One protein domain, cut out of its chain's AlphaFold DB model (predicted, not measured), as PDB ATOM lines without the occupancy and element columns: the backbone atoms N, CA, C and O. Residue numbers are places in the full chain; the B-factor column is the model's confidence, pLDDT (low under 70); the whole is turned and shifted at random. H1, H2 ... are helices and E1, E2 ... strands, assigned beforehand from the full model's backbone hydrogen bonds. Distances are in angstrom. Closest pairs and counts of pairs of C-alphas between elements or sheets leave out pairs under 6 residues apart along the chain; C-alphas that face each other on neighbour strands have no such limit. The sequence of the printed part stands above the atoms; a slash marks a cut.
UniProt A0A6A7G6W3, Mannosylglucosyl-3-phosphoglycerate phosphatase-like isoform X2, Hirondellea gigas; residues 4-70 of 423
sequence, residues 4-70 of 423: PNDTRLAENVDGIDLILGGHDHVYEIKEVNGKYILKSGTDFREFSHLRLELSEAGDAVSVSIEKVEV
ATOM      1  N   PRO A   4      10.536 -26.293  18.128       89.50
ATOM      2  CA  PRO A   4      10.592 -26.497  16.680       89.50
ATOM      3  C   PRO A   4       9.697 -27.646  16.198       89.50
ATOM      4  O   PRO A   4       9.093 -27.552  15.134       89.50
ATOM      5  N   ASN A   5       9.576 -28.717  16.985       90.56
ATOM      6  CA  ASN A   5       8.711 -29.849  16.653       90.56
ATOM      7  C   ASN A   5       7.237 -29.495  16.870       90.56
ATOM      8  O   ASN A   5       6.410 -29.866  16.047       90.56
ATOM      9  N   ASP A   6       6.922 -28.748  17.932       92.44
ATOM     10  CA  ASP A   6       5.570 -28.239  18.169       92.44
ATOM     11  C   ASP A   6       5.152 -27.272  17.041       92.44
ATOM     12  O   ASP A   6       4.038 -27.356  16.535       92.44
ATOM     13  N   THR A   7       6.071 -26.413  16.578       92.88
ATOM     14  CA  THR A   7       5.854 -25.515  15.426       92.88
ATOM     15  C   THR A   7       5.604 -26.321  14.151       92.88
ATOM     16  O   THR A   7       4.618 -26.089  13.462       92.88
ATOM     17  N   ARG A   8       6.432 -27.337  13.874       92.75
ATOM     18  CA  ARG A   8       6.243 -28.220  12.716       92.75
ATOM     19  C   ARG A   8       4.907 -28.966  12.774       92.75
ATOM     20  O   ARG A   8       4.278 -29.159  11.737       92.75
ATOM     21  N   LEU A   9       4.478 -29.396  13.959       92.88
ATOM     22  CA  LEU A   9       3.181 -30.041  14.151       92.88
ATOM     23  C   LEU A   9       2.034 -29.076  13.818       92.88
ATOM     24  O   LEU A   9       1.141 -29.449  13.063       92.88
ATOM     25  N   ALA A  10       2.103 -27.833  14.304       92.38
ATOM     26  CA  ALA A  10       1.131 -26.794  13.963       92.38
ATOM     27  C   ALA A  10       1.094 -26.509  12.451       92.38
ATOM     28  O   ALA A  10       0.022 -26.377  11.866       92.38
ATOM     29  N   GLU A  11       2.248 -26.460  11.790       93.31
ATOM     30  CA  GLU A  11       2.330 -26.155  10.357       93.31
ATOM     31  C   GLU A  11       1.770 -27.260   9.455       93.31
ATOM     32  O   GLU A  11       1.202 -26.947   8.415       93.31
ATOM     33  N   ASN A  12       1.945 -28.535   9.823       93.69
ATOM     34  CA  ASN A  12       1.747 -29.660   8.898       93.69
ATOM     35  C   ASN A  12       0.518 -30.532   9.190       93.69
ATOM     36  O   ASN A  12       0.218 -31.417   8.391       93.69
ATOM     37  N   VAL A  13      -0.151 -30.356  10.332       92.50
ATOM     38  CA  VAL A  13      -1.294 -31.199  10.711       92.50
ATOM     39  C   VAL A  13      -2.543 -30.356  10.869       92.50
ATOM     40  O   VAL A  13      -2.702 -29.640  11.858       92.50
ATOM     41  N   ASP A  14      -3.434 -30.456   9.892       84.19
ATOM     42  CA  ASP A  14      -4.762 -29.851   9.943       84.19
ATOM     43  C   ASP A  14      -5.663 -30.605  10.934       84.19
ATOM     44  O   ASP A  14      -5.531 -31.817  11.111       84.19
ATOM     45  N   GLY A  15      -6.551 -29.880  11.622       84.62
ATOM     46  CA  GLY A  15      -7.430 -30.430  12.666       84.62
ATOM     47  C   GLY A  15      -6.895 -30.343  14.102       84.62
ATOM     48  O   GLY A  15      -7.479 -30.941  15.000       84.62
ATOM     49  N   ILE A  16      -5.789 -29.627  14.331       88.31
ATOM     50  CA  ILE A  16      -5.296 -29.289  15.674       88.31
ATOM     51  C   ILE A  16      -5.474 -27.791  15.901       88.31
ATOM     52  O   ILE A  16      -4.912 -27.012  15.139       88.31
ATOM     53  N   ASP A  17      -6.155 -27.405  16.979       85.69
ATOM     54  CA  ASP A  17      -6.350 -25.995  17.363       85.69
ATOM     55  C   ASP A  17      -5.387 -25.536  18.476       85.69
ATOM     56  O   ASP A  17      -5.018 -24.363  18.566       85.69
ATOM     57  N   LEU A  18      -4.942 -26.468  19.328       89.56
ATOM     58  CA  LEU A  18      -4.087 -26.201  20.488       89.56
ATOM     59  C   LEU A  18      -3.068 -27.327  20.711       89.56
ATOM     60  O   LEU A  18      -3.411 -28.507  20.755       89.56
ATOM     61  N   ILE A  19      -1.811 -26.947  20.926       92.25
ATOM     62  CA  ILE A  19      -0.683 -27.827  21.222       92.25
ATOM     63  C   ILE A  19      -0.142 -27.486  22.610       92.25
ATOM     64  O   ILE A  19       0.379 -26.395  22.843       92.25
ATOM     65  N   LEU A  20      -0.209 -28.453  23.524       93.06
ATOM     66  CA  LEU A  20       0.407 -28.360  24.849       93.06
ATOM     67  C   LEU A  20       1.803 -28.999  24.800       93.06
ATOM     68  O   LEU A  20       1.954 -30.222  24.793       93.06
ATOM     69  N   GLY A  21       2.825 -28.150  24.679       90.56
ATOM     70  CA  GLY A  21       4.232 -28.524  24.539       90.56
ATOM     71  C   GLY A  21       4.968 -28.676  25.876       90.56
ATOM     72  O   GLY A  21       4.395 -28.544  26.954       90.56
ATOM     73  N   GLY A  22       6.276 -28.951  25.819       88.44
ATOM     74  CA  GLY A  22       7.112 -29.102  27.019       88.44
ATOM     75  C   GLY A  22       8.589 -29.306  26.680       88.44
ATOM     76  O   GLY A  22       9.031 -28.898  25.617       88.44
ATOM     77  N   HIS A  23       9.359 -29.966  27.550       85.62
ATOM     78  CA  HIS A  23      10.770 -30.358  27.334       85.62
ATOM     79  C   HIS A  23      11.812 -29.221  27.225       85.62
ATOM     80  O   HIS A  23      12.969 -29.460  27.553       85.62
ATOM     81  N   ASP A  24      11.440 -28.009  26.810       81.94
ATOM     82  CA  ASP A  24      12.366 -26.868  26.669       81.94
ATOM     83  C   ASP A  24      12.598 -26.078  27.970       81.94
ATOM     84  O   ASP A  24      13.449 -25.196  27.984       81.94
ATOM     85  N   HIS A  25      11.857 -26.384  29.044       86.06
ATOM     86  CA  HIS A  25      11.940 -25.701  30.349       86.06
ATOM     87  C   HIS A  25      11.645 -24.186  30.292       86.06
ATOM     88  O   HIS A  25      12.105 -23.415  31.129       86.06
ATOM     89  N   VAL A  26      10.860 -23.736  29.308       86.62
ATOM     90  CA  VAL A  26      10.493 -22.323  29.134       86.62
ATOM     91  C   VAL A  26       8.986 -22.128  29.180       86.62
ATOM     92  O   VAL A  26       8.214 -22.988  28.749       86.62
ATOM     93  N   TYR A  27       8.572 -20.975  29.702       90.81
ATOM     94  CA  TYR A  27       7.205 -20.501  29.554       90.81
ATOM     95  C   TYR A  27       7.068 -19.836  28.185       90.81
ATOM     96  O   TYR A  27       7.761 -18.860  27.900       90.81
ATOM     97  N   GLU A  28       6.199 -20.368  27.332       91.00
ATOM     98  CA  GLU A  28       6.048 -19.894  25.958       91.00
ATOM     99  C   GLU A  28       4.585 -19.970  25.528       91.00
ATOM    100  O   GLU A  28       3.936 -21.004  25.685       91.00
ATOM    101  N   ILE A  29       4.093 -18.879  24.942       91.56
ATOM    102  CA  ILE A  29       2.817 -18.822  24.233       91.56
ATOM    103  C   ILE A  29       3.131 -18.379  22.809       91.56
ATOM    104  O   ILE A  29       3.703 -17.307  22.607       91.56
ATOM    105  N   LYS A  30       2.784 -19.206  21.826       90.94
ATOM    106  CA  LYS A  30       3.061 -18.941  20.414       90.94
ATOM    107  C   LYS A  30       1.865 -19.340  19.563       90.94
ATOM    108  O   LYS A  30       1.269 -20.377  19.805       90.94
ATOM    109  N   GLU A  31       1.547 -18.552  18.547       90.06
ATOM    110  CA  GLU A  31       0.513 -18.885  17.565       90.06
ATOM    111  C   GLU A  31       1.165 -19.189  16.210       90.06
ATOM    112  O   GLU A  31       2.062 -18.467  15.769       90.06
ATOM    113  N   VAL A  32       0.757 -20.284  15.566       89.75
ATOM    114  CA  VAL A  32       1.266 -20.727  14.260       89.75
ATOM    115  C   VAL A  32       0.094 -21.232  13.423       89.75
ATOM    116  O   VAL A  32      -0.571 -22.184  13.816       89.75
ATOM    117  N   ASN A  33      -0.162 -20.609  12.268       87.94
ATOM    118  CA  ASN A  33      -1.280 -20.942  11.370       87.94
ATOM    119  C   ASN A  33      -2.656 -20.984  12.070       87.94
ATOM    120  O   ASN A  33      -3.455 -21.879  11.805       87.94
ATOM    121  N   GLY A  34      -2.923 -20.041  12.984       83.88
ATOM    122  CA  GLY A  34      -4.171 -19.993  13.759       83.88
ATOM    123  C   GLY A  34      -4.262 -21.025  14.889       83.88
ATOM    124  O   GLY A  34      -5.320 -21.173  15.493       83.88
ATOM    125  N   LYS A  35      -3.170 -21.747  15.176       88.50
ATOM    126  CA  LYS A  35      -3.087 -22.788  16.209       88.50
ATOM    127  C   LYS A  35      -2.223 -22.297  17.357       88.50
ATOM    128  O   LYS A  35      -1.118 -21.795  17.136       88.50
ATOM    129  N   TYR A  36      -2.688 -22.485  18.585       90.44
ATOM    130  CA  TYR A  36      -1.939 -22.085  19.772       90.44
ATOM    131  C   TYR A  36      -0.942 -23.170  20.186       90.44
ATOM    132  O   TYR A  36      -1.256 -24.355  20.206       90.44
ATOM    133  N   ILE A  37       0.263 -22.767  20.565       93.00
ATOM    134  CA  ILE A  37       1.300 -23.590  21.183       93.00
ATOM    135  C   ILE A  37       1.565 -22.996  22.561       93.00
ATOM    136  O   ILE A  37       1.933 -21.827  22.680       93.00
ATOM    137  N   LEU A  38       1.403 -23.812  23.597       93.31
ATOM    138  CA  LEU A  38       1.583 -23.405  24.984       93.31
ATOM    139  C   LEU A  38       2.599 -24.296  25.696       93.31
ATOM    140  O   LEU A  38       2.516 -25.523  25.624       93.31
ATOM    141  N   LYS A  39       3.511 -23.675  26.444       93.44
ATOM    142  CA  LYS A  39       4.408 -24.324  27.406       93.44
ATOM    143  C   LYS A  39       4.350 -23.598  28.741       93.44
ATOM    144  O   LYS A  39       4.435 -22.375  28.788       93.44
ATOM    145  N   SER A  40       4.270 -24.372  29.818       93.00
ATOM    146  CA  SER A  40       4.088 -23.865  31.183       93.00
ATOM    147  C   SER A  40       5.381 -23.908  32.008       93.00
ATOM    148  O   SER A  40       5.349 -24.316  33.161       93.00
ATOM    149  N   GLY A  41       6.525 -23.533  31.427       89.50
ATOM    150  CA  GLY A  41       7.771 -23.411  32.193       89.50
ATOM    151  C   GLY A  41       8.330 -24.741  32.706       89.50
ATOM    152  O   GLY A  41       8.306 -25.756  32.003       89.50
ATOM    153  N   THR A  42       8.881 -24.712  33.921       87.88
ATOM    154  CA  THR A  42       9.467 -25.872  34.612       87.88
ATOM    155  C   THR A  42       9.211 -25.802  36.120       87.88
ATOM    156  O   THR A  42       8.873 -24.752  36.662       87.88
ATOM    157  N   ASP A  43       9.376 -26.934  36.807       85.50
ATOM    158  CA  ASP A  43       9.323 -27.058  38.274       85.50
ATOM    159  C   ASP A  43       8.047 -26.505  38.928       85.50
ATOM    160  O   ASP A  43       8.069 -26.116  40.095       85.50
ATOM    161  N   PHE A  44       6.936 -26.444  38.187       89.31
ATOM    162  CA  PHE A  44       5.668 -25.874  38.657       89.31
ATOM    163  C   PHE A  44       5.767 -24.409  39.130       89.31
ATOM    164  O   PHE A  44       4.936 -23.959  39.917       89.31
ATOM    165  N   ARG A  45       6.766 -23.648  38.658       88.44
ATOM    166  CA  ARG A  45       6.879 -22.203  38.946       88.44
ATOM    167  C   ARG A  45       5.788 -21.414  38.236       88.44
ATOM    168  O   ARG A  45       5.272 -20.435  38.771       88.44
ATOM    169  N   GLU A  46       5.405 -21.875  37.054       92.56
ATOM    170  CA  GLU A  46       4.315 -21.326  36.270       92.56
ATOM    171  C   GLU A  46       3.276 -22.405  35.952       92.56
ATOM    172  O   GLU A  46       3.594 -23.532  35.581       92.56
ATOM    173  N   PHE A  47       2.008 -22.024  36.034       91.00
ATOM    174  CA  PHE A  47       0.886 -22.764  35.481       91.00
ATOM    175  C   PHE A  47       0.221 -21.923  34.401       91.00
ATOM    176  O   PHE A  47       0.308 -20.694  34.386       91.00
ATOM    177  N   SER A  48      -0.472 -22.605  33.501       92.69
ATOM    178  CA  SER A  48      -1.290 -21.956  32.485       92.69
ATOM    179  C   SER A  48      -2.732 -22.374  32.698       92.69
ATOM    180  O   SER A  48      -3.054 -23.561  32.628       92.69
ATOM    181  N   HIS A  49      -3.587 -21.401  32.979       92.00
ATOM    182  CA  HIS A  49      -5.022 -21.595  33.067       92.00
ATOM    183  C   HIS A  49      -5.627 -21.355  31.683       92.00
ATOM    184  O   HIS A  49      -5.517 -20.272  31.110       92.00
ATOM    185  N   LEU A  50      -6.202 -22.418  31.125       92.00
ATOM    186  CA  LEU A  50      -6.762 -22.449  29.781       92.00
ATOM    187  C   LEU A  50      -8.282 -22.425  29.857       92.00
ATOM    188  O   LEU A  50      -8.880 -23.315  30.461       92.00
ATOM    189  N   ARG A  51      -8.907 -21.463  29.181       90.56
ATOM    190  CA  ARG A  51     -10.347 -21.483  28.922       90.56
ATOM    191  C   ARG A  51     -10.580 -21.594  27.421       90.56
ATOM    192  O   ARG A  51     -10.162 -20.729  26.652       90.56
ATOM    193  N   LEU A  52     -11.230 -22.693  27.048       89.19
ATOM    194  CA  LEU A  52     -11.625 -23.028  25.686       89.19
ATOM    195  C   LEU A  52     -13.120 -22.774  25.544       89.19
ATOM    196  O   LEU A  52     -13.914 -23.343  26.294       89.19
ATOM    197  N   GLU A  53     -13.498 -21.942  24.585       86.75
ATOM    198  CA  GLU A  53     -14.895 -21.723  24.223       86.75
ATOM    199  C   GLU A  53     -15.124 -22.327  22.836       86.75
ATOM    200  O   GLU A  53     -14.492 -21.930  21.855       86.75
ATOM    201  N   LEU A  54     -15.983 -23.345  22.777       83.75
ATOM    202  CA  LEU A  54     -16.356 -24.030  21.544       83.75
ATOM    203  C   LEU A  54     -17.591 -23.353  20.951       83.75
ATOM    204  O   LEU A  54     -18.595 -23.174  21.640       83.75
ATOM    205  N   SER A  55     -17.526 -22.998  19.670       81.00
ATOM    206  CA  SER A  55     -18.700 -22.520  18.934       81.00
ATOM    207  C   SER A  55     -19.756 -23.624  18.787       81.00
ATOM    208  O   SER A  55     -19.424 -24.801  18.650       81.00
ATOM    209  N   GLU A  56     -21.041 -23.251  18.766       71.44
ATOM    210  CA  GLU A  56     -22.166 -24.199  18.634       71.44
ATOM    211  C   GLU A  56     -22.133 -25.017  17.328       71.44
ATOM    212  O   GLU A  56     -22.706 -26.102  17.266       71.44
ATOM    213  N   ALA A  57     -21.441 -24.520  16.297       69.50
ATOM    214  CA  ALA A  57     -21.226 -25.219  15.030       69.50
ATOM    215  C   ALA A  57     -20.073 -26.244  15.076       69.50
ATOM    216  O   ALA A  57     -19.947 -27.042  14.157       69.50
ATOM    217  N   GLY A  58     -19.239 -26.237  16.125       63.72
ATOM    218  CA  GLY A  58     -18.076 -27.123  16.273       63.72
ATOM    219  C   GLY A  58     -16.844 -26.739  15.442       63.72
ATOM    220  O   GLY A  58     -15.806 -27.373  15.595       63.72
ATOM    221  N   ASP A  59     -16.936 -25.695  14.612       67.94
ATOM    222  CA  ASP A  59     -15.908 -25.336  13.621       67.94
ATOM    223  C   ASP A  59     -14.846 -24.348  14.137       67.94
ATOM    224  O   ASP A  59     -13.815 -24.154  13.497       67.94
ATOM    225  N   ALA A  60     -15.086 -23.693  15.277       67.69
ATOM    226  CA  ALA A  60     -14.164 -22.711  15.853       67.69
ATOM    227  C   ALA A  60     -14.029 -22.858  17.375       67.69
ATOM    228  O   ALA A  60     -15.041 -22.926  18.086       67.69
ATOM    229  N   VAL A  61     -12.780 -22.853  17.856       76.94
ATOM    230  CA  VAL A  61     -12.397 -22.849  19.276       76.94
ATOM    231  C   VAL A  61     -11.650 -21.555  19.583       76.94
ATOM    232  O   VAL A  61     -10.572 -21.320  19.039       76.94
ATOM    233  N   SER A  62     -12.180 -20.716  20.475       81.38
ATOM    234  CA  SER A  62     -11.415 -19.587  21.015       81.38
ATOM    235  C   SER A  62     -10.688 -20.000  22.291       81.38
ATOM    236  O   SER A  62     -11.289 -20.525  23.230       81.38
ATOM    237  N   VAL A  63      -9.379 -19.752  22.317       84.44
ATOM    238  CA  VAL A  63      -8.487 -20.096  23.429       84.44
ATOM    239  C   VAL A  63      -8.116 -18.821  24.178       84.44
ATOM    240  O   VAL A  63      -7.547 -17.900  23.599       84.44
ATOM    241  N   SER A  64      -8.400 -18.775  25.477       86.88
ATOM    242  CA  SER A  64      -7.871 -17.753  26.383       86.88
ATOM    243  C   SER A  64      -6.898 -18.395  27.367       86.88
ATOM    244  O   SER A  64      -7.161 -19.468  27.914       86.88
ATOM    245  N   ILE A  65      -5.739 -17.757  27.533       89.75
ATOM    246  CA  ILE A  65      -4.610 -18.286  28.298       89.75
ATOM    247  C   ILE A  65      -4.238 -17.268  29.368       89.75
ATOM    248  O   ILE A  65      -3.902 -16.127  29.057       89.75
ATOM    249  N   GLU A  66      -4.268 -17.694  30.623       91.06
ATOM    250  CA  GLU A  66      -3.826 -16.908  31.769       91.06
ATOM    251  C   GLU A  66      -2.595 -17.568  32.398       91.06
ATOM    252  O   GLU A  66      -2.612 -18.752  32.749       91.06
ATOM    253  N   LYS A  67      -1.512 -16.797  32.536       92.81
ATOM    254  CA  LYS A  67      -0.307 -17.231  33.246       92.81
ATOM    255  C   LYS A  67      -0.522 -17.078  34.747       92.81
ATOM    256  O   LYS A  67      -0.785 -15.978  35.221       92.81
ATOM    257  N   VAL A  68      -0.315 -18.159  35.490       91.62
ATOM    258  CA  VAL A  68      -0.346 -18.166  36.953       91.62
ATOM    259  C   VAL A  68       1.055 -18.479  37.464       91.62
ATOM    260  O   VAL A  68       1.534 -19.601  37.327       91.62
ATOM    261  N   GLU A  69       1.729 -17.492  38.047       91.75
ATOM    262  CA  GLU A  69       3.026 -17.700  38.701       91.75
ATOM    263  C   GLU A  69       2.816 -18.136  40.151       91.75
ATOM    264  O   GLU A  69       2.194 -17.423  40.942       91.75
ATOM    265  N   VAL A  70       3.349 -19.301  40.522       89.81
ATOM    266  CA  VAL A  70       3.257 -19.802  41.895       89.81
ATOM    267  C   VAL A  70       4.270 -19.078  42.756       89.81
ATOM    268  O   VAL A  70       5.456 -19.394  42.796       89.81
TER     269      VAL A  70
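AT A GLANCE: This is residues 4 to 70 of the 423 residues of the protein "Mannosylglucosyl-3-phosphoglycerate phosphatase-like isoform X2" of Hirondellea gigas (UniProt A0A6A7G6W3). A small, thin stack: a short sheet of three strands, E1, E3 and E2, lies in the middle, with the helix H1 packed along one face and the long hairpin of E4 and E5 partly covering the other. The two sheets make a simple sandwich, with the strands of the one at 21 degrees to those of the other. The printed part has 67 residues, with one named helix and five named strands in the order H1, E1, E2, E3, E4, E5; the first sheet runs E1, E3, E2 and is mixed, the second is antiparallel, and the class is mixed, helices and strands. The whole is only just compact, close to loose, with a radius of gyration of the C-alphas of 12.6 A, and only just flat, spanning 38 by 25 by 12 A.

HOW THE PARTS SIT: H1, residues 4 to 12, is on the sheet of E1, residues 18 to 20, E3, residues 35 to 40, and E2, residues 27 to 32. Its height over the sheet is 8.9 A. It lies over E3 and runs along the strands, at 17 degrees to E3 on the local plane. The closest C-alphas of H1 and E3 are those of Ala 10 and Lys 35, 6.2 A apart. In H1 every O i to N i+4 pair is within hydrogen-bond range. E1, an edge strand, is parallel to E3 at 22 degrees, with N 19 and O 36 within hydrogen-bond range at 2.7 A. E2, the other edge strand, forms an antiparallel hairpin with E3 at 173 degrees, with N 37 and O 30 at 2.7 A and N 30 and O 37 at 2.9 A. E1 and E2 are apart. E4, residues 46 to 54, and E5, residues 61 to 69, form an antiparallel hairpin at 162 degrees, with N 49 and O 66 within hydrogen-bond range at 2.8 A and N 62 and O 53 at 3.0 A. In this sandwich, two sheets face to face, the facing parts are 9.7 A apart centre to centre and their best planes differ by 13 degrees. The closest C-alphas of E3 and E4 are those of Ser 40 and Phe 47, 5.5 A apart. H1 is apart from E4 and E5.

IN THESE COORDINATES: H1 begins at C-alpha 4, (10.592, -26.497, 16.680), and is 12.2 A long. E1 measures 6.6 A, E2 16.4 A and E3 16.6 A from first to last C-alpha. E4 begins at C-alpha 46, (4.315, -21.326, 36.270), and is 25.5 A long. E5 is 25.3 A long and ends at C-alpha 69, (3.026, -17.700, 38.701).

THE WHOLE: The two C-alphas farthest apart, those of Asp 43 and Ala 57, are 38.4 A apart. The printed part has no cut. No link is long; those from H1 to E1, E2 to E3 and E3 to E4 are tight. The mean pLDDT of the printed part is 87.7, and residues 57 to 60, in the link from E4 to E5, are under 70.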